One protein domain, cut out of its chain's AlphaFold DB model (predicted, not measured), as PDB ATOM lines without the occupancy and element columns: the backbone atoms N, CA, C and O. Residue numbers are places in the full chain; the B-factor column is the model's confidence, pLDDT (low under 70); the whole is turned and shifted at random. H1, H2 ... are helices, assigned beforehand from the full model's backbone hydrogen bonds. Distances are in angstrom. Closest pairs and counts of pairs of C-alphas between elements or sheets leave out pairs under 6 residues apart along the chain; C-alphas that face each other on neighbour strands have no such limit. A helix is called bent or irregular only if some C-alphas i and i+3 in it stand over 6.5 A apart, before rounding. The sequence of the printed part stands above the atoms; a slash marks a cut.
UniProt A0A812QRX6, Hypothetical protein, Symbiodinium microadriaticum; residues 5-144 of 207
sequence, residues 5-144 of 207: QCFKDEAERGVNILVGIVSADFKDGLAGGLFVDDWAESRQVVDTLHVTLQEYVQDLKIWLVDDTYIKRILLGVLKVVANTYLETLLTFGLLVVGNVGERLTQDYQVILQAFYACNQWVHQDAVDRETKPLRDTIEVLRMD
ATOM      1  N   GLN A   5      19.116 -32.906  77.797       79.69
ATOM      2  CA  GLN A   5      20.302 -32.951  78.647       79.69
ATOM      3  C   GLN A   5      21.286 -31.797  78.391       79.69
ATOM      4  O   GLN A   5      21.705 -31.156  79.343       79.69
ATOM      5  N   CYS A   6      21.573 -31.450  77.131       84.38
ATOM      6  CA  CYS A   6      22.520 -30.377  76.807       84.38
ATOM      7  C   CYS A   6      22.050 -29.014  77.335       84.38
ATOM      8  O   CYS A   6      22.865 -28.211  77.772       84.38
ATOM      9  N   PHE A   7      20.737 -28.755  77.331       83.19
ATOM     10  CA  PHE A   7      20.183 -27.528  77.909       83.19
ATOM     11  C   PHE A   7      20.296 -27.498  79.434       83.19
ATOM     12  O   PHE A   7      20.560 -26.440  79.999       83.19
ATOM     13  N   LYS A   8      20.117 -28.645  80.103       82.75
ATOM     14  CA  LYS A   8      20.301 -28.751  81.557       82.75
ATOM     15  C   LYS A   8      21.758 -28.523  81.950       82.75
ATOM     16  O   LYS A   8      22.005 -27.751  82.869       82.75
ATOM     17  N   ASP A   9      22.686 -29.139  81.223       86.50
ATOM     18  CA  ASP A   9      24.123 -29.003  81.472       86.50
ATOM     19  C   ASP A   9      24.583 -27.549  81.275       86.50
ATOM     20  O   ASP A   9      25.343 -27.016  82.084       86.50
ATOM     21  N   GLU A  10      24.089 -26.868  80.234       87.94
ATOM     22  CA  GLU A  10      24.445 -25.466  79.983       87.94
ATOM     23  C   GLU A  10      23.816 -24.514  81.010       87.94
ATOM     24  O   GLU A  10      24.478 -23.589  81.478       87.94
ATOM     25  N   ALA A  11      22.568 -24.763  81.427       85.25
ATOM     26  CA  ALA A  11      21.934 -24.002  82.504       85.25
ATOM     27  C   ALA A  11      22.692 -24.170  83.832       85.25
ATOM     28  O   ALA A  11      22.918 -23.198  84.550       85.25
ATOM     29  N   GLU A  12      23.134 -25.389  84.144       86.62
ATOM     30  CA  GLU A  12      23.958 -25.669  85.319       86.62
ATOM     31  C   GLU A  12      25.321 -24.977  85.248       86.62
ATOM     32  O   GLU A  12      25.749 -24.366  86.230       86.62
ATOM     33  N   ARG A  13      25.976 -24.983  84.081       89.44
ATOM     34  CA  ARG A  13      27.208 -24.214  83.873       89.44
ATOM     35  C   ARG A  13      26.973 -22.719  84.097       89.44
ATOM     36  O   ARG A  13      27.767 -22.094  84.795       89.44
ATOM     37  N   GLY A  14      25.888 -22.163  83.560       89.25
ATOM     38  CA  GLY A  14      25.522 -20.759  83.750       89.25
ATOM     39  C   GLY A  14      25.324 -20.394  85.223       89.25
ATOM     40  O   GLY A  14      25.887 -19.410  85.692       89.25
ATOM     41  N   VAL A  15      24.605 -21.231  85.980       89.50
ATOM     42  CA  VAL A  15      24.438 -21.063  87.435       89.50
ATOM     43  C   VAL A  15      25.785 -21.077  88.152       89.50
ATOM     44  O   VAL A  15      26.040 -20.202  88.973       89.50
ATOM     45  N   ASN A  16      26.662 -22.027  87.830       89.50
ATOM     46  CA  ASN A  16      27.977 -22.124  88.464       89.50
ATOM     47  C   ASN A  16      28.860 -20.905  88.156       89.50
ATOM     48  O   ASN A  16      29.580 -20.439  89.037       89.50
ATOM     49  N   ILE A  17      28.776 -20.358  86.940       91.00
ATOM     50  CA  ILE A  17      29.461 -19.111  86.568       91.00
ATOM     51  C   ILE A  17      28.923 -17.943  87.397       91.00
ATOM     52  O   ILE A  17      29.715 -17.198  87.967       91.00
ATOM     53  N   LEU A  18      27.599 -17.801  87.510       89.81
ATOM     54  CA  LEU A  18      26.985 -16.735  88.305       89.81
ATOM     55  C   LEU A  18      27.356 -16.841  89.785       89.81
ATOM     56  O   LEU A  18      27.735 -15.838  90.380       89.81
ATOM     57  N   VAL A  19      27.327 -18.048  90.360       91.94
ATOM     58  CA  VAL A  19      27.831 -18.286  91.721       91.94
ATOM     59  C   VAL A  19      29.280 -17.836  91.830       91.94
ATOM     60  O   VAL A  19      29.608 -17.130  92.775       91.94
ATOM     61  N   GLY A  20      30.139 -18.202  90.875       89.56
ATOM     62  CA  GLY A  20      31.547 -17.810  90.872       89.56
ATOM     63  C   GLY A  20      31.758 -16.296  90.842       89.56
ATOM     64  O   GLY A  20      32.565 -15.794  91.617       89.56
ATOM     65  N   ILE A  21      31.010 -15.580  89.997       88.19
ATOM     66  CA  ILE A  21      31.074 -14.115  89.879       88.19
ATOM     67  C   ILE A  21      30.618 -13.458  91.181       88.19
ATOM     68  O   ILE A  21      31.381 -12.715  91.783       88.19
ATOM     69  N   VAL A  22      29.411 -13.788  91.646       88.06
ATOM     70  CA  VAL A  22      28.837 -13.215  92.872       88.06
ATOM     71  C   VAL A  22      29.730 -13.518  94.075       88.06
ATOM     72  O   VAL A  22      29.948 -12.671  94.934       88.06
ATOM     73  N   SER A  23      30.288 -14.726  94.129       90.12
ATOM     74  CA  SER A  23      31.152 -15.145  95.227       90.12
ATOM     75  C   SER A  23      32.532 -14.489  95.225       90.12
ATOM     76  O   SER A  23      33.176 -14.509  96.269       90.12
ATOM     77  N   ALA A  24      33.012 -13.950  94.100       88.69
ATOM     78  CA  ALA A  24      34.332 -13.325  94.029       88.69
ATOM     79  C   ALA A  24      34.419 -12.114  94.969       88.69
ATOM     80  O   ALA A  24      35.334 -12.042  95.784       88.69
ATOM     81  N   ASP A  25      33.401 -11.255  94.956       85.19
ATOM     82  CA  ASP A  25      33.350 -10.071  95.817       85.19
ATOM     83  C   ASP A  25      33.327 -10.441  97.304       85.19
ATOM     84  O   ASP A  25      34.014  -9.829  98.125       85.19
ATOM     85  N   PHE A  26      32.574 -11.487  97.659       87.25
ATOM     86  CA  PHE A  26      32.549 -11.991  99.030       87.25
ATOM     87  C   PHE A  26      33.900 -12.572  99.439       87.25
ATOM     88  O   PHE A  26      34.341 -12.341 100.563       87.25
ATOM     89  N   LYS A  27      34.564 -13.313  98.546       87.25
ATOM     90  CA  LYS A  27      35.887 -13.874  98.823       87.25
ATOM     91  C   LYS A  27      36.912 -12.784  99.073       87.25
ATOM     92  O   LYS A  27      37.610 -12.854 100.078       87.25
ATOM     93  N   ASP A  28      36.970 -11.787  98.199       86.25
ATOM     94  CA  ASP A  28      37.943 -10.704  98.295       86.25
ATOM     95  C   ASP A  28      37.695  -9.855  99.550       86.25
ATOM     96  O   ASP A  28      38.630  -9.559 100.297       86.25
ATOM     97  N   GLY A  29      36.427  -9.539  99.845       84.56
ATOM     98  CA  GLY A  29      36.049  -8.802 101.052       84.56
ATOM     99  C   GLY A  29      36.361  -9.556 102.348       84.56
ATOM    100  O   GLY A  29      36.897  -8.970 103.290       84.56
ATOM    101  N   LEU A  30      36.069 -10.861 102.404       87.00
ATOM    102  CA  LEU A  30      36.349 -11.689 103.581       87.00
ATOM    103  C   LEU A  30      37.851 -11.938 103.755       87.00
ATOM    104  O   LEU A  30      38.373 -11.743 104.848       87.00
ATOM    105  N   ALA A  31      38.566 -12.317 102.694       82.25
ATOM    106  CA  ALA A  31      39.996 -12.605 102.770       82.25
ATOM    107  C   ALA A  31      40.837 -11.354 103.066       82.25
ATOM    108  O   ALA A  31      41.862 -11.458 103.736       82.25
ATOM    109  N   GLY A  32      40.416 -10.180 102.583       81.56
ATOM    110  CA  GLY A  32      41.103  -8.911 102.833       81.56
ATOM    111  C   GLY A  32      40.731  -8.227 104.151       81.56
ATOM    112  O   GLY A  32      41.484  -7.372 104.612       81.56
ATOM    113  N   GLY A  33      39.580  -8.565 104.743       83.75
ATOM    114  CA  GLY A  33      39.032  -7.858 105.903       83.75
ATOM    115  C   GLY A  33      38.899  -8.676 107.191       83.75
ATOM    116  O   GLY A  33      38.803  -8.090 108.269       83.75
ATOM    117  N   LEU A  34      38.858 -10.008 107.134       88.81
ATOM    118  CA  LEU A  34      38.775 -10.820 108.349       88.81
ATOM    119  C   LEU A  34      40.123 -10.893 109.066       88.81
ATOM    120  O   LEU A  34      41.164 -11.068 108.441       88.81
ATOM    121  N   PHE A  35      40.068 -10.821 110.397       88.69
ATOM    122  CA  PHE A  35      41.207 -11.015 111.305       88.69
ATOM    123  C   PHE A  35      42.391 -10.052 111.100       88.69
ATOM    124  O   PHE A  35      43.454 -10.265 111.674       88.69
ATOM    125  N   VAL A  36      42.206  -8.972 110.340       83.94
ATOM    126  CA  VAL A  36      43.145  -7.842 110.276       83.94
ATOM    127  C   VAL A  36      42.949  -6.900 111.474       83.94
ATOM    128  O   VAL A  36      42.020  -7.088 112.267       83.94
ATOM    129  N   ASP A  37      43.825  -5.899 111.613       72.06
ATOM    130  CA  ASP A  37      43.804  -4.927 112.715       72.06
ATOM    131  C   ASP A  37      42.382  -4.372 112.959       72.06
ATOM    132  O   ASP A  37      41.653  -4.036 112.026       72.06
ATOM    133  N   ASP A  38      41.969  -4.338 114.229       80.00
ATOM    134  CA  ASP A  38      40.647  -3.912 114.715       80.00
ATOM    135  C   ASP A  38      39.434  -4.779 114.304       80.00
ATOM    136  O   ASP A  38      38.299  -4.435 114.646       80.00
ATOM    137  N   TRP A  39      39.610  -5.946 113.660       87.50
ATOM    138  CA  TRP A  39      38.489  -6.858 113.330       87.50
ATOM    139  C   TRP A  39      37.621  -7.202 114.553       87.50
ATOM    140  O   TRP A  39      36.390  -7.234 114.466       87.50
ATOM    141  N   ALA A  40      38.247  -7.413 115.715       83.19
ATOM    142  CA  ALA A  40      37.531  -7.726 116.951       83.19
ATOM    143  C   ALA A  40      36.543  -6.611 117.359       83.19
ATOM    144  O   ALA A  40      35.503  -6.887 117.963       83.19
ATOM    145  N   GLU A  41      36.838  -5.366 116.981       81.62
ATOM    146  CA  GLU A  41      36.071  -4.166 117.318       81.62
ATOM    147  C   GLU A  41      35.161  -3.702 116.164       81.62
ATOM    148  O   GLU A  41      34.127  -3.076 116.401       81.62
ATOM    149  N   SER A  42      35.476  -4.065 114.914       81.56
ATOM    150  CA  SER A  42      34.757  -3.635 113.708       81.56
ATOM    151  C   SER A  42      33.771  -4.681 113.187       81.56
ATOM    152  O   SER A  42      34.110  -5.848 113.005       81.56
ATOM    153  N   ARG A  43      32.523  -4.290 112.902       78.81
ATOM    154  CA  ARG A  43      31.517  -5.151 112.230       78.81
ATOM    155  C   ARG A  43      31.475  -4.997 110.715       78.81
ATOM    156  O   ARG A  43      30.745  -5.713 110.037       78.81
ATOM    157  N   GLN A  44      32.320  -4.123 110.181       82.31
ATOM    158  CA  GLN A  44      32.209  -3.627 108.818       82.31
ATOM    159  C   GLN A  44      32.216  -4.735 107.760       82.31
ATOM    160  O   GLN A  44      31.408  -4.694 106.841       82.31
ATOM    161  N   VAL A  45      33.090  -5.735 107.891       83.25
ATOM    162  CA  VAL A  45      33.262  -6.788 106.874       83.25
ATOM    163  C   VAL A  45      32.004  -7.645 106.729       83.25
ATOM    164  O   VAL A  45      31.536  -7.885 105.619       83.25
ATOM    165  N   VAL A  46      31.410  -8.064 107.850       81.56
ATOM    166  CA  VAL A  46      30.227  -8.936 107.836       81.56
ATOM    167  C   VAL A  46      28.942  -8.142 107.581       81.56
ATOM    168  O   VAL A  46      28.030  -8.642 106.928       81.56
ATOM    169  N   ASP A  47      28.889  -6.875 107.998       83.25
ATOM    170  CA  ASP A  47      27.788  -5.973 107.638       83.25
ATOM    171  C   ASP A  47      27.791  -5.669 106.129       83.25
ATOM    172  O   ASP A  47      26.736  -5.642 105.492       83.25
ATOM    173  N   THR A  48      28.977  -5.514 105.529       85.50
ATOM    174  CA  THR A  48      29.128  -5.329 104.075       85.50
ATOM    175  C   THR A  48      28.607  -6.551 103.329       85.50
ATOM    176  O   THR A  48      27.849  -6.399 102.378       85.50
ATOM    177  N   LEU A  49      28.902  -7.760 103.818       85.69
ATOM    178  CA  LEU A  49      28.367  -8.999 103.253       85.69
ATOM    179  C   LEU A  49      26.836  -8.990 103.197       85.69
ATOM    180  O   LEU A  49      26.254  -9.370 102.181       85.69
ATOM    181  N   HIS A  50      26.177  -8.538 104.266       85.25
ATOM    182  CA  HIS A  50      24.720  -8.446 104.293       85.25
ATOM    183  C   HIS A  50      24.184  -7.503 103.206       85.25
ATOM    184  O   HIS A  50      23.262  -7.876 102.477       85.25
ATOM    185  N   VAL A  51      24.768  -6.308 103.077       86.62
ATOM    186  CA  VAL A  51      24.366  -5.310 102.071       86.62
ATOM    187  C   VAL A  51      24.590  -5.845 100.657       86.62
ATOM    188  O   VAL A  51      23.655  -5.862  99.856       86.62
ATOM    189  N   THR A  52      25.781  -6.374 100.379       87.88
ATOM    190  CA  THR A  52      26.143  -6.946  99.078       87.88
ATOM    191  C   THR A  52      25.218  -8.106  98.695       87.88
ATOM    192  O   THR A  52      24.769  -8.194  97.555       87.88
ATOM    193  N   LEU A  53      24.843  -8.973  99.644       89.88
ATOM    194  CA  LEU A  53      23.891 -10.055  99.378       89.88
ATOM    195  C   LEU A  53      22.503  -9.526  98.998       89.88
ATOM    196  O   LEU A  53      21.874 -10.073  98.093       89.88
ATOM    197  N   GLN A  54      22.015  -8.478  99.669       87.69
ATOM    198  CA  GLN A  54      20.722  -7.876  99.336       87.69
ATOM    199  C   GLN A  54      20.725  -7.284  97.925       87.69
ATOM    200  O   GLN A  54      19.774  -7.520  97.179       87.69
ATOM    201  N   GLU A  55      21.787  -6.576  97.542       89.19
ATOM    202  CA  GLU A  55      21.950  -6.026  96.190       89.19
ATOM    203  C   GLU A  55      21.932  -7.141  95.138       89.19
ATOM    204  O   GLU A  55      21.108  -7.114  94.219       89.19
ATOM    205  N   TYR A  56      22.715  -8.204  95.350       89.62
ATOM    206  CA  TYR A  56      22.729  -9.361  94.458       89.62
ATOM    207  C   TYR A  56      21.374 -10.057  94.350       89.62
ATOM    208  O   TYR A  56      20.963 -10.445  93.258       89.62
ATOM    209  N   VAL A  57      20.645 -10.216  95.455       89.19
ATOM    210  CA  VAL A  57      19.299 -10.802  95.432       89.19
ATOM    211  C   VAL A  57      18.342  -9.951  94.598       89.19
ATOM    212  O   VAL A  57      17.529 -10.512  93.862       89.19
ATOM    213  N   GLN A  58      18.404  -8.619  94.698       89.31
ATOM    214  CA  GLN A  58      17.549  -7.750  93.886       89.31
ATOM    215  C   GLN A  58      17.885  -7.863  92.402       89.31
ATOM    216  O   GLN A  58      16.971  -8.029  91.593       89.31
ATOM    217  N   ASP A  59      19.169  -7.872  92.052       89.38
ATOM    218  CA  ASP A  59      19.595  -8.035  90.665       89.38
ATOM    219  C   ASP A  59      19.175  -9.400  90.111       89.38
ATOM    220  O   ASP A  59      18.545  -9.484  89.056       89.38
ATOM    221  N   LEU A  60      19.429 -10.486  90.845       88.44
ATOM    222  CA  LEU A  60      19.077 -11.838  90.410       88.44
ATOM    223  C   LEU A  60      17.577 -11.994  90.130       88.44
ATOM    224  O   LEU A  60      17.223 -12.667  89.166       88.44
ATOM    225  N   LYS A  61      16.697 -11.348  90.904       87.12
ATOM    226  CA  LYS A  61      15.246 -11.347  90.629       87.12
ATOM    227  C   LYS A  61      14.873 -10.667  89.320       87.12
ATOM    228  O   LYS A  61      13.888 -11.047  88.701       87.12
ATOM    229  N   ILE A  62      15.595  -9.613  88.947       86.94
ATOM    230  CA  ILE A  62      15.326  -8.868  87.715       86.94
ATOM    231  C   ILE A  62      15.738  -9.717  86.511       86.94
ATOM    232  O   ILE A  62      15.037  -9.749  85.501       86.94
ATOM    233  N   TRP A  63      16.874 -10.409  86.622       83.38
ATOM    234  CA  TRP A  63      17.485 -11.130  85.506       83.38
ATOM    235  C   TRP A  63      17.004 -12.575  85.349       83.38
ATOM    236  O   TRP A  63      17.053 -13.110  84.239       83.38
ATOM    237  N   LEU A  64      16.551 -13.226  86.425       85.38
ATOM    238  CA  LEU A  64      16.160 -14.634  86.408       85.38
ATOM    239  C   LEU A  64      14.642 -14.802  86.440       85.38
ATOM    240  O   LEU A  64      13.945 -14.260  87.286       85.38
ATOM    241  N   VAL A  65      14.145 -15.624  85.515       78.25
ATOM    242  CA  VAL A  65      12.709 -15.908  85.351       78.25
ATOM    243  C   VAL A  65      12.203 -16.955  86.357       78.25
ATOM    244  O   VAL A  65      11.010 -17.002  86.637       78.25
ATOM    245  N   ASP A  66      13.089 -17.806  86.885       82.00
ATOM    246  CA  ASP A  66      12.739 -18.942  87.747       82.00
ATOM    247  C   ASP A  66      13.497 -18.882  89.084       82.00
ATOM    248  O   ASP A  66      14.733 -18.913  89.134       82.00
ATOM    249  N   ASP A  67      12.724 -18.856  90.171       86.00
ATOM    250  CA  ASP A  67      13.175 -18.840  91.565       86.00
ATOM    251  C   ASP A  67      14.081 -20.027  91.932       86.00
ATOM    252  O   ASP A  67      14.912 -19.939  92.841       86.00
ATOM    253  N   THR A  68      13.975 -21.143  91.209       85.25
ATOM    254  CA  THR A  68      14.819 -22.327  91.404       85.25
ATOM    255  C   THR A  68      16.293 -22.003  91.161       85.25
ATOM    256  O   THR A  68      17.163 -22.505  91.881       85.25
ATOM    257  N   TYR A  69      16.597 -21.144  90.183       87.62
ATOM    258  CA  TYR A  69      17.970 -20.715  89.921       87.62
ATOM    259  C   TYR A  69      18.472 -19.759  90.998       87.62
ATOM    260  O   TYR A  69      19.599 -19.926  91.459       87.62
ATOM    261  N   ILE A  70      17.623 -18.843  91.471       90.50
ATOM    262  CA  ILE A  70      17.947 -17.940  92.585       90.50
ATOM    263  C   ILE A  70      18.317 -18.762  93.822       90.50
ATOM    264  O   ILE A  70      19.391 -18.573  94.391       90.50
ATOM    265  N   LYS A  71      17.500 -19.758  94.185       91.50
ATOM    266  CA  LYS A  71      17.792 -20.680  95.293       91.50
ATOM    267  C   LYS A  71      19.149 -21.372  95.140       91.50
ATOM    268  O   LYS A  71      19.916 -21.428  96.101       91.50
ATOM    269  N   ARG A  72      19.445 -21.926  93.956       91.06
ATOM    270  CA  ARG A  72      20.724 -22.612  93.695       91.06
ATOM    271  C   ARG A  72      21.907 -21.655  93.817       91.06
ATOM    272  O   ARG A  72      22.915 -22.035  94.406       91.06
ATOM    273  N   ILE A  73      21.770 -20.437  93.297       92.69
ATOM    274  CA  ILE A  73      22.818 -19.419  93.369       92.69
ATOM    275  C   ILE A  73      23.057 -19.013  94.823       92.69
ATOM    276  O   ILE A  73      24.193 -19.067  95.277       92.69
ATOM    277  N   LEU A  74      22.003 -18.708  95.584       93.56
ATOM    278  CA  LEU A  74      22.126 -18.306  96.988       93.56
ATOM    279  C   LEU A  74      22.758 -19.392  97.863       93.56
ATOM    280  O   LEU A  74      23.621 -19.081  98.677       93.56
ATOM    281  N   LEU A  75      22.387 -20.662  97.677       93.12
ATOM    282  CA  LEU A  75      23.037 -21.771  98.385       93.12
ATOM    283  C   LEU A  75      24.510 -21.934  97.981       93.12
ATOM    284  O   LEU A  75      25.349 -22.207  98.836       93.12
ATOM    285  N   GLY A  76      24.832 -21.742  96.699       92.81
ATOM    286  CA  GLY A  76      26.214 -21.745  96.221       92.81
ATOM    287  C   GLY A  76      27.046 -20.628  96.854       92.81
ATOM    288  O   GLY A  76      28.128 -20.893  97.371       92.81
ATOM    289  N   VAL A  77      26.513 -19.406  96.881       93.56
ATOM    290  CA  VAL A  77      27.153 -18.237  97.504       93.56
ATOM    291  C   VAL A  77      27.327 -18.446  99.008       93.56
ATOM    292  O   VAL A  77      28.416 -18.217  99.523       93.56
ATOM    293  N   LEU A  78      26.306 -18.956  99.710       94.69
ATOM    294  CA  LEU A  78      26.393 -19.285 101.136       94.69
ATOM    295  C   LEU A  78      27.533 -20.259 101.428       94.69
ATOM    296  O   LEU A  78      28.330 -20.030 102.337       94.69
ATOM    297  N   LYS A  79      27.616 -21.337 100.644       92.75
ATOM    298  CA  LYS A  79      28.673 -22.337 100.793       92.75
ATOM    299  C   LYS A  79      30.052 -21.714 100.601       92.75
ATOM    300  O   LYS A  79      30.967 -22.016 101.360       92.75
ATOM    301  N   VAL A  80      30.200 -20.826  99.618       91.75
ATOM    302  CA  VAL A  80      31.464 -20.126  99.385       91.75
ATOM    303  C   VAL A  80      31.803 -19.175 100.531       91.75
ATOM    304  O   VAL A  80      32.917 -19.234 101.031       91.75
ATOM    305  N   VAL A  81      30.853 -18.365 100.996       92.94
ATOM    306  CA  VAL A  81      31.030 -17.471 102.152       92.94
ATOM    307  C   VAL A  81      31.488 -18.251 103.386       92.94
ATOM    308  O   VAL A  81      32.483 -17.887 104.009       92.94
ATOM    309  N   ALA A  82      30.786 -19.337 103.724       93.94
ATOM    310  CA  ALA A  82      31.094 -20.144 104.899       93.94
ATOM    311  C   ALA A  82      32.476 -20.806 104.789       93.94
ATOM    312  O   ALA A  82      33.255 -20.760 105.741       93.94
ATOM    313  N   ASN A  83      32.796 -21.371 103.621       92.00
ATOM    314  CA  ASN A  83      34.091 -21.998 103.376       92.00
ATOM    315  C   ASN A  83      35.228 -20.979 103.383       92.00
ATOM    316  O   ASN A  83      36.258 -21.250 103.981       92.00
ATOM    317  N   THR A  84      35.051 -19.803 102.781       92.12
ATOM    318  CA  THR A  84      36.089 -18.768 102.784       92.12
ATOM    319  C   THR A  84      36.323 -18.221 104.183       92.12
ATOM    320  O   THR A  84      37.472 -18.097 104.584       92.12
ATOM    321  N   TYR A  85      35.273 -17.985 104.974       93.75
ATOM    322  CA  TYR A  85      35.448 -17.599 106.375       93.75
ATOM    323  C   TYR A  85      36.252 -18.659 107.144       93.75
ATOM    324  O   TYR A  85      37.196 -18.331 107.863       93.75
ATOM    325  N   LEU A  86      35.899 -19.936 106.970       94.12
ATOM    326  CA  LEU A  86      36.592 -21.058 107.599       94.12
ATOM    327  C   LEU A  86      38.059 -21.157 107.151       94.12
ATOM    328  O   LEU A  86      38.947 -21.282 107.992       94.12
ATOM    329  N   GLU A  87      38.325 -21.076 105.849       91.94
ATOM    330  CA  GLU A  87      39.671 -21.089 105.268       91.94
ATOM    331  C   GLU A  87      40.520 -19.941 105.818       91.94
ATOM    332  O   GLU A  87      41.649 -20.163 106.253       91.94
ATOM    333  N   THR A  88      39.973 -18.724 105.856       91.62
ATOM    334  CA  THR A  88      40.660 -17.550 106.399       91.62
ATOM    335  C   THR A  88      40.935 -17.711 107.895       91.62
ATOM    336  O   THR A  88      42.042 -17.411 108.337       91.62
ATOM    337  N   LEU A  89      39.992 -18.263 108.669       92.88
ATOM    338  CA  LEU A  89      40.159 -18.519 110.105       92.88
ATOM    339  C   LEU A  89      41.289 -19.519 110.376       92.88
ATOM    340  O   LEU A  89      42.159 -19.262 111.211       92.88
ATOM    341  N   LEU A  90      41.292 -20.640 109.650       92.19
ATOM    342  CA  LEU A  90      42.302 -21.692 109.783       92.19
ATOM    343  C   LEU A  90      43.683 -21.238 109.291       92.19
ATOM    344  O   LEU A  90      44.693 -21.648 109.857       92.19
ATOM    345  N   THR A  91      43.726 -20.388 108.263       90.44
ATOM    346  CA  THR A  91      44.976 -19.859 107.698       90.44
ATOM    347  C   THR A  91      45.600 -18.802 108.600       90.44
ATOM    348  O   THR A  91      46.810 -18.813 108.813       90.44
ATOM    349  N   PHE A  92      44.789 -17.880 109.128       89.31
ATOM    350  CA  PHE A  92      45.288 -16.803 109.976       89.31
ATOM    351  C   PHE A  92      45.745 -17.322 111.344       89.31
ATOM    352  O   PHE A  92      46.719 -16.820 111.898       89.31
ATOM    353  N   GLY A  93      45.070 -18.345 111.886       85.69
ATOM    354  CA  GLY A  93      45.464 -18.963 113.155       85.69
ATOM    355  C   GLY A  93      45.298 -18.021 114.350       85.69
ATOM    356  O   GLY A  93      46.162 -17.946 115.220       85.69
ATOM    357  N   LEU A  94      44.192 -17.277 114.379       88.69
ATOM    358  CA  LEU A  94      43.870 -16.311 115.426       88.69
ATOM    359  C   LEU A  94      43.803 -16.958 116.827       88.69
ATOM    360  O   LEU A  94      43.060 -17.914 117.038       88.69
ATOM    361  N   LEU A  95      44.523 -16.396 117.802       90.31
ATOM    362  CA  LEU A  95      44.463 -16.854 119.192       90.31
ATOM    363  C   LEU A  95      43.135 -16.435 119.849       90.31
ATOM    364  O   LEU A  95      42.798 -15.251 119.917       90.31
ATOM    365  N   VAL A  96      42.382 -17.407 120.363       89.81
ATOM    366  CA  VAL A  96      41.066 -17.207 120.980       89.81
ATOM    367  C   VAL A  96      41.226 -16.846 122.452       89.81
ATOM    368  O   VAL A  96      41.167 -17.696 123.338       89.81
ATOM    369  N   VAL A  97      41.408 -15.551 122.702       86.56
ATOM    370  CA  VAL A  97      41.461 -14.943 124.039       86.56
ATOM    371  C   VAL A  97      40.396 -13.857 124.194       86.56
ATOM    372  O   VAL A  97      39.936 -13.265 123.216       86.56
ATOM    373  N   GLY A  98      39.984 -13.580 125.432       84.94
ATOM    374  CA  GLY A  98      39.015 -12.519 125.725       84.94
ATOM    375  C   GLY A  98      37.675 -12.707 125.002       84.94
ATOM    376  O   GLY A  98      37.033 -13.748 125.126       84.94
ATOM    377  N   ASN A  99      37.244 -11.687 124.256       88.06
ATOM    378  CA  ASN A  99      35.954 -11.640 123.557       88.06
ATOM    379  C   ASN A  99      35.984 -12.223 122.129       88.06
ATOM    380  O   ASN A  99      34.954 -12.233 121.455       88.06
ATOM    381  N   VAL A 100      37.124 -12.739 121.663       90.81
ATOM    382  CA  VAL A 100      37.278 -13.282 120.302       90.81
ATOM    383  C   VAL A 100      36.243 -14.365 119.990       90.81
ATOM    384  O   VAL A 100      35.609 -14.338 118.936       90.81
ATOM    385  N   GLY A 101      36.028 -15.310 120.910       91.44
ATOM    386  CA  GLY A 101      35.056 -16.389 120.705       91.44
ATOM    387  C   GLY A 101      33.622 -15.869 120.555       91.44
ATOM    388  O   GLY A 101      32.854 -16.361 119.726       91.44
ATOM    389  N   GLU A 102      33.257 -14.835 121.318       92.12
ATOM    390  CA  GLU A 102      31.960 -14.165 121.173       92.12
ATOM    391  C   GLU A 102      31.858 -13.455 119.829       92.12
ATOM    392  O   GLU A 102      30.820 -13.548 119.173       92.12
ATOM    393  N   ARG A 103      32.941 -12.812 119.386       92.12
ATOM    394  CA  ARG A 103      32.987 -12.123 118.104       92.12
ATOM    395  C   ARG A 103      32.811 -13.063 116.915       92.12
ATOM    396  O   ARG A 103      31.981 -12.779 116.059       92.12
ATOM    397  N   LEU A 104      33.492 -14.210 116.907       94.19
ATOM    398  CA  LEU A 104      33.303 -15.252 115.886       94.19
ATOM    399  C   LEU A 104      31.836 -15.696 115.798       94.19
ATOM    400  O   LEU A 104      31.288 -15.901 114.719       94.19
ATOM    401  N   THR A 105      31.170 -15.816 116.948       94.50
ATOM    402  CA  THR A 105      29.749 -16.185 116.990       94.50
ATOM    403  C   THR A 105      28.837 -15.067 116.503       94.50
ATOM    404  O   THR A 105      27.844 -15.355 115.841       94.50
ATOM    405  N   GLN A 106      29.163 -13.805 116.790       93.25
ATOM    406  CA  GLN A 106      28.433 -12.662 116.239       93.25
ATOM    407  C   GLN A 106      28.554 -12.622 114.713       93.25
ATOM    408  O   GLN A 106      27.535 -12.510 114.038       93.25
ATOM    409  N   ASP A 107      29.760 -12.791 114.170       93.62
ATOM    410  CA  ASP A 107      29.988 -12.852 112.722       93.62
ATOM    411  C   ASP A 107      29.159 -13.977 112.081       93.62
ATOM    412  O   ASP A 107      28.426 -13.751 111.117       93.62
ATOM    413  N   TYR A 108      29.192 -15.176 112.670       94.75
ATOM    414  CA  TYR A 108      28.376 -16.306 112.224       94.75
ATOM    415  C   TYR A 108      26.870 -15.994 112.240       94.75
ATOM    416  O   TYR A 108      26.156 -16.311 111.288       94.75
ATOM    417  N   GLN A 109      26.376 -15.330 113.287       93.88
ATOM    418  CA  GLN A 109      24.972 -14.925 113.382       93.88
ATOM    419  C   GLN A 109      24.582 -13.901 112.313       93.88
ATOM    420  O   GLN A 109      23.483 -14.006 111.767       93.88
ATOM    421  N   VAL A 110      25.454 -12.943 111.985       91.19
ATOM    422  CA  VAL A 110      25.197 -11.971 110.909       91.19
ATOM    423  C   VAL A 110      25.111 -12.682 109.558       91.19
ATOM    424  O   VAL A 110      24.178 -12.423 108.795       91.19
ATOM    425  N   ILE A 111      26.005 -13.645 109.292       92.38
ATOM    426  CA  ILE A 111      25.934 -14.487 108.087       92.38
ATOM    427  C   ILE A 111      24.586 -15.220 108.041       92.38
ATOM    428  O   ILE A 111      23.862 -15.094 107.055       92.38
ATOM    429  N   LEU A 112      24.189 -15.920 109.109       93.69
ATOM    430  CA  LEU A 112      22.894 -16.613 109.153       93.69
ATOM    431  C   LEU A 112      21.717 -15.670 108.885       93.69
ATOM    432  O   LEU A 112      20.853 -15.975 108.065       93.69
ATOM    433  N   GLN A 113      21.690 -14.508 109.541       91.75
ATOM    434  CA  GLN A 113      20.615 -13.528 109.389       91.75
ATOM    435  C   GLN A 113      20.502 -13.007 107.953       91.75
ATOM    436  O   GLN A 113      19.386 -12.854 107.452       91.75
ATOM    437  N   ALA A 114      21.629 -12.790 107.268       90.69
ATOM    438  CA  ALA A 114      21.638 -12.356 105.874       90.69
ATOM    439  C   ALA A 114      20.931 -13.362 104.949       90.69
ATOM    440  O   ALA A 114      20.118 -12.969 104.108       90.69
ATOM    441  N   PHE A 115      21.163 -14.662 105.148       92.81
ATOM    442  CA  PHE A 115      20.538 -15.706 104.332       92.81
ATOM    443  C   PHE A 115      19.129 -16.083 104.804       92.81
ATOM    444  O   PHE A 115      18.267 -16.357 103.972       92.81
ATOM    445  N   TYR A 116      18.828 -16.015 106.102       92.69
ATOM    446  CA  TYR A 116      17.460 -16.183 106.603       92.69
ATOM    447  C   TYR A 116      16.517 -15.074 106.128       92.69
ATOM    448  O   TYR A 116      15.333 -15.335 105.911       92.69
ATOM    449  N   ALA A 117      17.015 -13.857 105.888       89.75
ATOM    450  CA  ALA A 117      16.231 -12.802 105.241       89.75
ATOM    451  C   ALA A 117      15.764 -13.198 103.820       89.75
ATOM    452  O   ALA A 117      14.798 -12.642 103.297       89.75
ATOM    453  N   CYS A 118      16.396 -14.212 103.220       88.38
ATOM    454  CA  CYS A 118      16.064 -14.780 101.917       88.38
ATOM    455  C   CYS A 118      15.176 -16.044 102.009       88.38
ATOM    456  O   CYS A 118      15.118 -16.815 101.047       88.38
ATOM    457  N   ASN A 119      14.458 -16.263 103.127       85.81
ATOM    458  CA  ASN A 119      13.682 -17.493 103.402       85.81
ATOM    459  C   ASN A 119      12.638 -17.863 102.332       85.81
ATOM    460  O   ASN A 119      12.238 -19.020 102.226       85.81
ATOM    461  N   GLN A 120      12.205 -16.903 101.511       87.19
ATOM    462  CA  GLN A 120      11.309 -17.187 100.387       87.19
ATOM    463  C   GLN A 120      11.953 -18.083  99.307       87.19
ATOM    464  O   GLN A 120      11.230 -18.794  98.616       87.19
ATOM    465  N   TRP A 121      13.290 -18.111  99.199       88.94
ATOM    466  CA  TRP A 121      14.022 -19.002  98.282       88.94
ATOM    467  C   TRP A 121      14.831 -20.079  99.004       88.94
ATOM    468  O   TRP A 121      14.968 -21.194  98.494       88.94
ATOM    469  N   VAL A 122      15.389 -19.766 100.178       88.69
ATOM    470  CA  VAL A 122      16.290 -20.667 100.906       88.69
ATOM    471  C   VAL A 122      15.760 -20.934 102.310       88.69
ATOM    472  O   VAL A 122      15.814 -20.069 103.174       88.69
ATOM    473  N   HIS A 123      15.278 -22.155 102.550       92.31
ATOM    474  CA  HIS A 123      14.809 -22.568 103.875       92.31
ATOM    475  C   HIS A 123      15.939 -22.614 104.906       92.31
ATOM    476  O   HIS A 123      17.071 -22.975 104.573       92.31
ATOM    477  N   GLN A 124      15.595 -22.337 106.166       93.62
ATOM    478  CA  GLN A 124      16.531 -22.335 107.295       93.62
ATOM    479  C   GLN A 124      17.325 -23.642 107.407       93.62
ATOM    480  O   GLN A 124      18.546 -23.584 107.458       93.62
ATOM    481  N   ASP A 125      16.679 -24.807 107.279       94.06
ATOM    482  CA  ASP A 125      17.362 -26.113 107.325       94.06
ATOM    483  C   ASP A 125      18.497 -26.244 106.296       94.06
ATOM    484  O   ASP A 125      19.510 -26.898 106.543       94.06
ATOM    485  N   ALA A 126      18.333 -25.637 105.114       92.62
ATOM    486  CA  ALA A 126      19.369 -25.654 104.091       92.62
ATOM    487  C   ALA A 126      20.523 -24.719 104.473       92.62
ATOM    488  O   ALA A 126      21.678 -25.106 104.325       92.62
ATOM    489  N   VAL A 127      20.222 -23.532 105.011       94.94
ATOM    490  CA  VAL A 127      21.239 -22.596 105.513       94.94
ATOM    491  C   VAL A 127      22.043 -23.224 106.655       94.94
ATOM    492  O   VAL A 127      23.274 -23.189 106.644       94.94
ATOM    493  N   ASP A 128      21.363 -23.860 107.603       95.19
ATOM    494  CA  ASP A 128      21.981 -24.508 108.760       95.19
ATOM    495  C   ASP A 128      22.891 -25.651 108.334       95.19
ATOM    496  O   ASP A 128      23.993 -25.801 108.858       95.19
ATOM    497  N   ARG A 129      22.455 -26.442 107.347       93.56
ATOM    498  CA  ARG A 129      23.260 -27.527 106.793       93.56
ATOM    499  C   ARG A 129      24.513 -27.005 106.096       93.56
ATOM    500  O   ARG A 129      25.595 -27.496 106.392       93.56
ATOM    501  N   GLU A 130      24.391 -26.034 105.189       92.81
ATOM    502  CA  GLU A 130      25.551 -25.524 104.438       92.81
ATOM    503  C   GLU A 130      26.551 -24.779 105.337       92.81
ATOM    504  O   GLU A 130      27.743 -24.762 105.046       92.81
ATOM    505  N   THR A 131      26.093 -24.197 106.449       94.69
ATOM    506  CA  THR A 131      26.954 -23.453 107.381       94.69
ATOM    507  C   THR A 131      27.425 -24.262 108.590       94.69
ATOM    508  O   THR A 131      28.249 -23.770 109.369       94.69
ATOM    509  N   LYS A 132      26.951 -25.505 108.748       95.44
ATOM    510  CA  LYS A 132      27.311 -26.395 109.859       95.44
ATOM    511  C   LYS A 132      28.829 -26.517 110.080       95.44
ATOM    512  O   LYS A 132      29.234 -26.341 111.224       95.44
ATOM    513  N   PRO A 133      29.684 -26.710 109.057       95.56
ATOM    514  CA  PRO A 133      31.131 -26.831 109.273       95.56
ATOM    515  C   PRO A 133      31.758 -25.596 109.930       95.56
ATOM    516  O   PRO A 133      32.609 -25.716 110.814       95.56
ATOM    517  N   LEU A 134      31.317 -24.396 109.537       96.19
ATOM    518  CA  LEU A 134      31.777 -23.146 110.141       96.19
ATOM    519  C   LEU A 134      31.302 -23.041 111.597       96.19
ATOM    520  O   LEU A 134      32.096 -22.734 112.485       96.19
ATOM    521  N   ARG A 135      30.027 -23.353 111.856       96.69
ATOM    522  CA  ARG A 135      29.461 -23.377 113.212       96.69
ATOM    523  C   ARG A 135      30.227 -24.325 114.127       96.69
ATOM    524  O   ARG A 135      30.611 -23.941 115.225       96.69
ATOM    525  N   ASP A 136      30.449 -25.547 113.668       96.75
ATOM    526  CA  ASP A 136      31.069 -26.612 114.446       96.75
ATOM    527  C   ASP A 136      32.556 -26.309 114.711       96.75
ATOM    528  O   ASP A 136      33.073 -26.616 115.783       96.75
ATOM    529  N   THR A 137      33.225 -25.598 113.799       96.25
ATOM    530  CA  THR A 137      34.568 -25.029 114.014       96.25
ATOM    531  C   THR A 137      34.571 -23.971 115.122       96.25
ATOM    532  O   THR A 137      35.398 -24.033 116.034       96.25
ATOM    533  N   ILE A 138      33.627 -23.025 115.096       95.94
ATOM    534  CA  ILE A 138      33.482 -22.013 116.157       95.94
ATOM    535  C   ILE A 138      33.150 -22.684 117.498       95.94
ATOM    536  O   ILE A 138      33.677 -22.283 118.534       95.94
ATOM    537  N   GLU A 139      32.330 -23.736 117.488       95.62
ATOM    538  CA  GLU A 139      32.004 -24.517 118.682       95.62
ATOM    539  C   GLU A 139      33.259 -25.175 119.277       95.62
ATOM    540  O   GLU A 139      33.479 -25.053 120.480       95.62
ATOM    541  N   VAL A 140      34.144 -25.786 118.472       95.44
ATOM    542  CA  VAL A 140      35.427 -26.348 118.960       95.44
ATOM    543  C   VAL A 140      36.266 -25.298 119.692       95.44
ATOM    544  O   VAL A 140      36.822 -25.583 120.758       95.44
ATOM    545  N   LEU A 141      36.331 -24.075 119.161       95.06
ATOM    546  CA  LEU A 141      37.093 -22.976 119.762       95.06
ATOM    547  C   LEU A 141      36.520 -22.505 121.106       95.06
ATOM    548  O   LEU A 141      37.250 -21.929 121.910       95.06
ATOM    549  N   ARG A 142      35.234 -22.756 121.373       92.75
ATOM    550  CA  ARG A 142      34.526 -22.239 122.555       92.75
ATOM    551  C   ARG A 142      34.127 -23.301 123.574       92.75
ATOM    552  O   ARG A 142      33.858 -22.965 124.725       92.75
ATOM    553  N   MET A 143      34.031 -24.560 123.166       93.75
ATOM    554  CA  MET A 143      33.422 -25.593 123.992       93.75
ATOM    555  C   MET A 143      34.296 -26.036 125.165       93.75
ATOM    556  O   MET A 143      35.530 -25.971 125.135       93.75
ATOM    557  N   ASP A 144      33.634 -26.592 126.176       91.81
ATOM    558  CA  ASP A 144      34.288 -27.316 127.261       91.81
ATOM    559  C   ASP A 144      34.973 -28.585 126.722       91.81
ATOM    560  O   ASP A 144      34.356 -29.438 126.071       91.81
TER     561      ASP A 144
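Overview. This is residues 5 to 144 of the 207 residues of the protein "Hypothetical protein" of Symbiodinium microadriaticum (UniProt A0A812QRX6). The model is an elongated bundle of five helices running up and down, two of them kinked, H1 and H5, with H3 and H4 side by side, H5 packed on both of them from one side, and H2 over them on the other. H1, the longest helix, slants along H3 and joins H2 in a hairpin, and its first residues, 5 to 10, stick out free past one end of the bundle. The printed part has 140 residues with five named helices, H1 to H5 in that order along the chain, and no named strand, and its class is all helix. It is compact, with a radius of gyration of the C-alphas of 15.8 A, and the C-alphas span 52 by 28 by 25 A.

Along the chain. H1 covers residues 5 to 33 and measures 41.5 A from first to last C-alpha, beginning at C-alpha 5 at (20.302, -32.951, 78.647). It has a kink of 30 degrees near residue 25 and is neither bent nor irregular, but only just: C-alphas 22 and 25 are 6.2 A apart. H3, residues 67 to 92, is 37.1 A long and begins at C-alpha 67 at (13.175, -18.840, 91.565). H2 covers residues 44 to 63 and is 28.6 A long. H4 covers residues 100 to 116 and is 24.3 A long. H5, residues 124 to 142, is 23.6 A long and ends at C-alpha 142 at (34.526, -22.239, 122.555). H5 is irregular, with C-alphas 130 and 133 7.5 A apart, and has a kink of 59 degrees near residue 131.

Arrangement. The five helices form an up and down bundle, in which each helix runs against the one before it in the chain. H1 touches H3 with 26 pairs of C-alphas within 8 A, the closest being those of Val 19 and Ile 73, 5.4 A apart. These two run the same way at a steep tilt of 38 degrees, only just past shallow. H1 and H2 form a helical hairpin at a shallow tilt of 25 degrees; H1 touches H2 with residues 22 to 33 alone, and the closest C-alphas are those of Gly 33 and Val 45, 5.9 A apart. H2 and H3 are the hubs, touching three helices each. They form a hairpin and touch through residues 57 to 61 of H2 and 67 to 70 of H3 alone, with the C-alphas of Leu 60 and Ile 70 closest at 6.6 A. H2 and H4 run the same way at a shallow tilt of 13 degrees and touch through residues 46 to 54 and 107 to 114 alone, closest at the C-alphas of His 50 and Ala 114, 5.2 A apart. H3 and H4 are close but not clearly touching, their closest C-alphas, those of Leu 78 and Phe 115, being 7.6 A apart. H3 touches H5 with residues 75 to 86 alone; the closest C-alphas, those of Lys 79 and Glu 130, are 5.8 A apart. H4 and H5 form a hairpin at a shallow tilt of 3 degrees, closest at the C-alphas of Gly 101 and Arg 142, 6.2 A apart. H1 is apart from H4 and H5, and H2 is apart from H5. In H2, H3 and H4 every O i to N i+4 pair is within hydrogen-bond range, against 23 of 25 in H1 and 13 of 15 in H5.

Size, cuts and confidence. The two C-alphas farthest apart, those of Gln 5 and Gly 98, are 54.6 A apart. The printed part has no cut. The link from H2 to H3 is tight, the other three are short, and there is no long link. The mean pLDDT of the printed part is 89.3, and no printed residue is under 70.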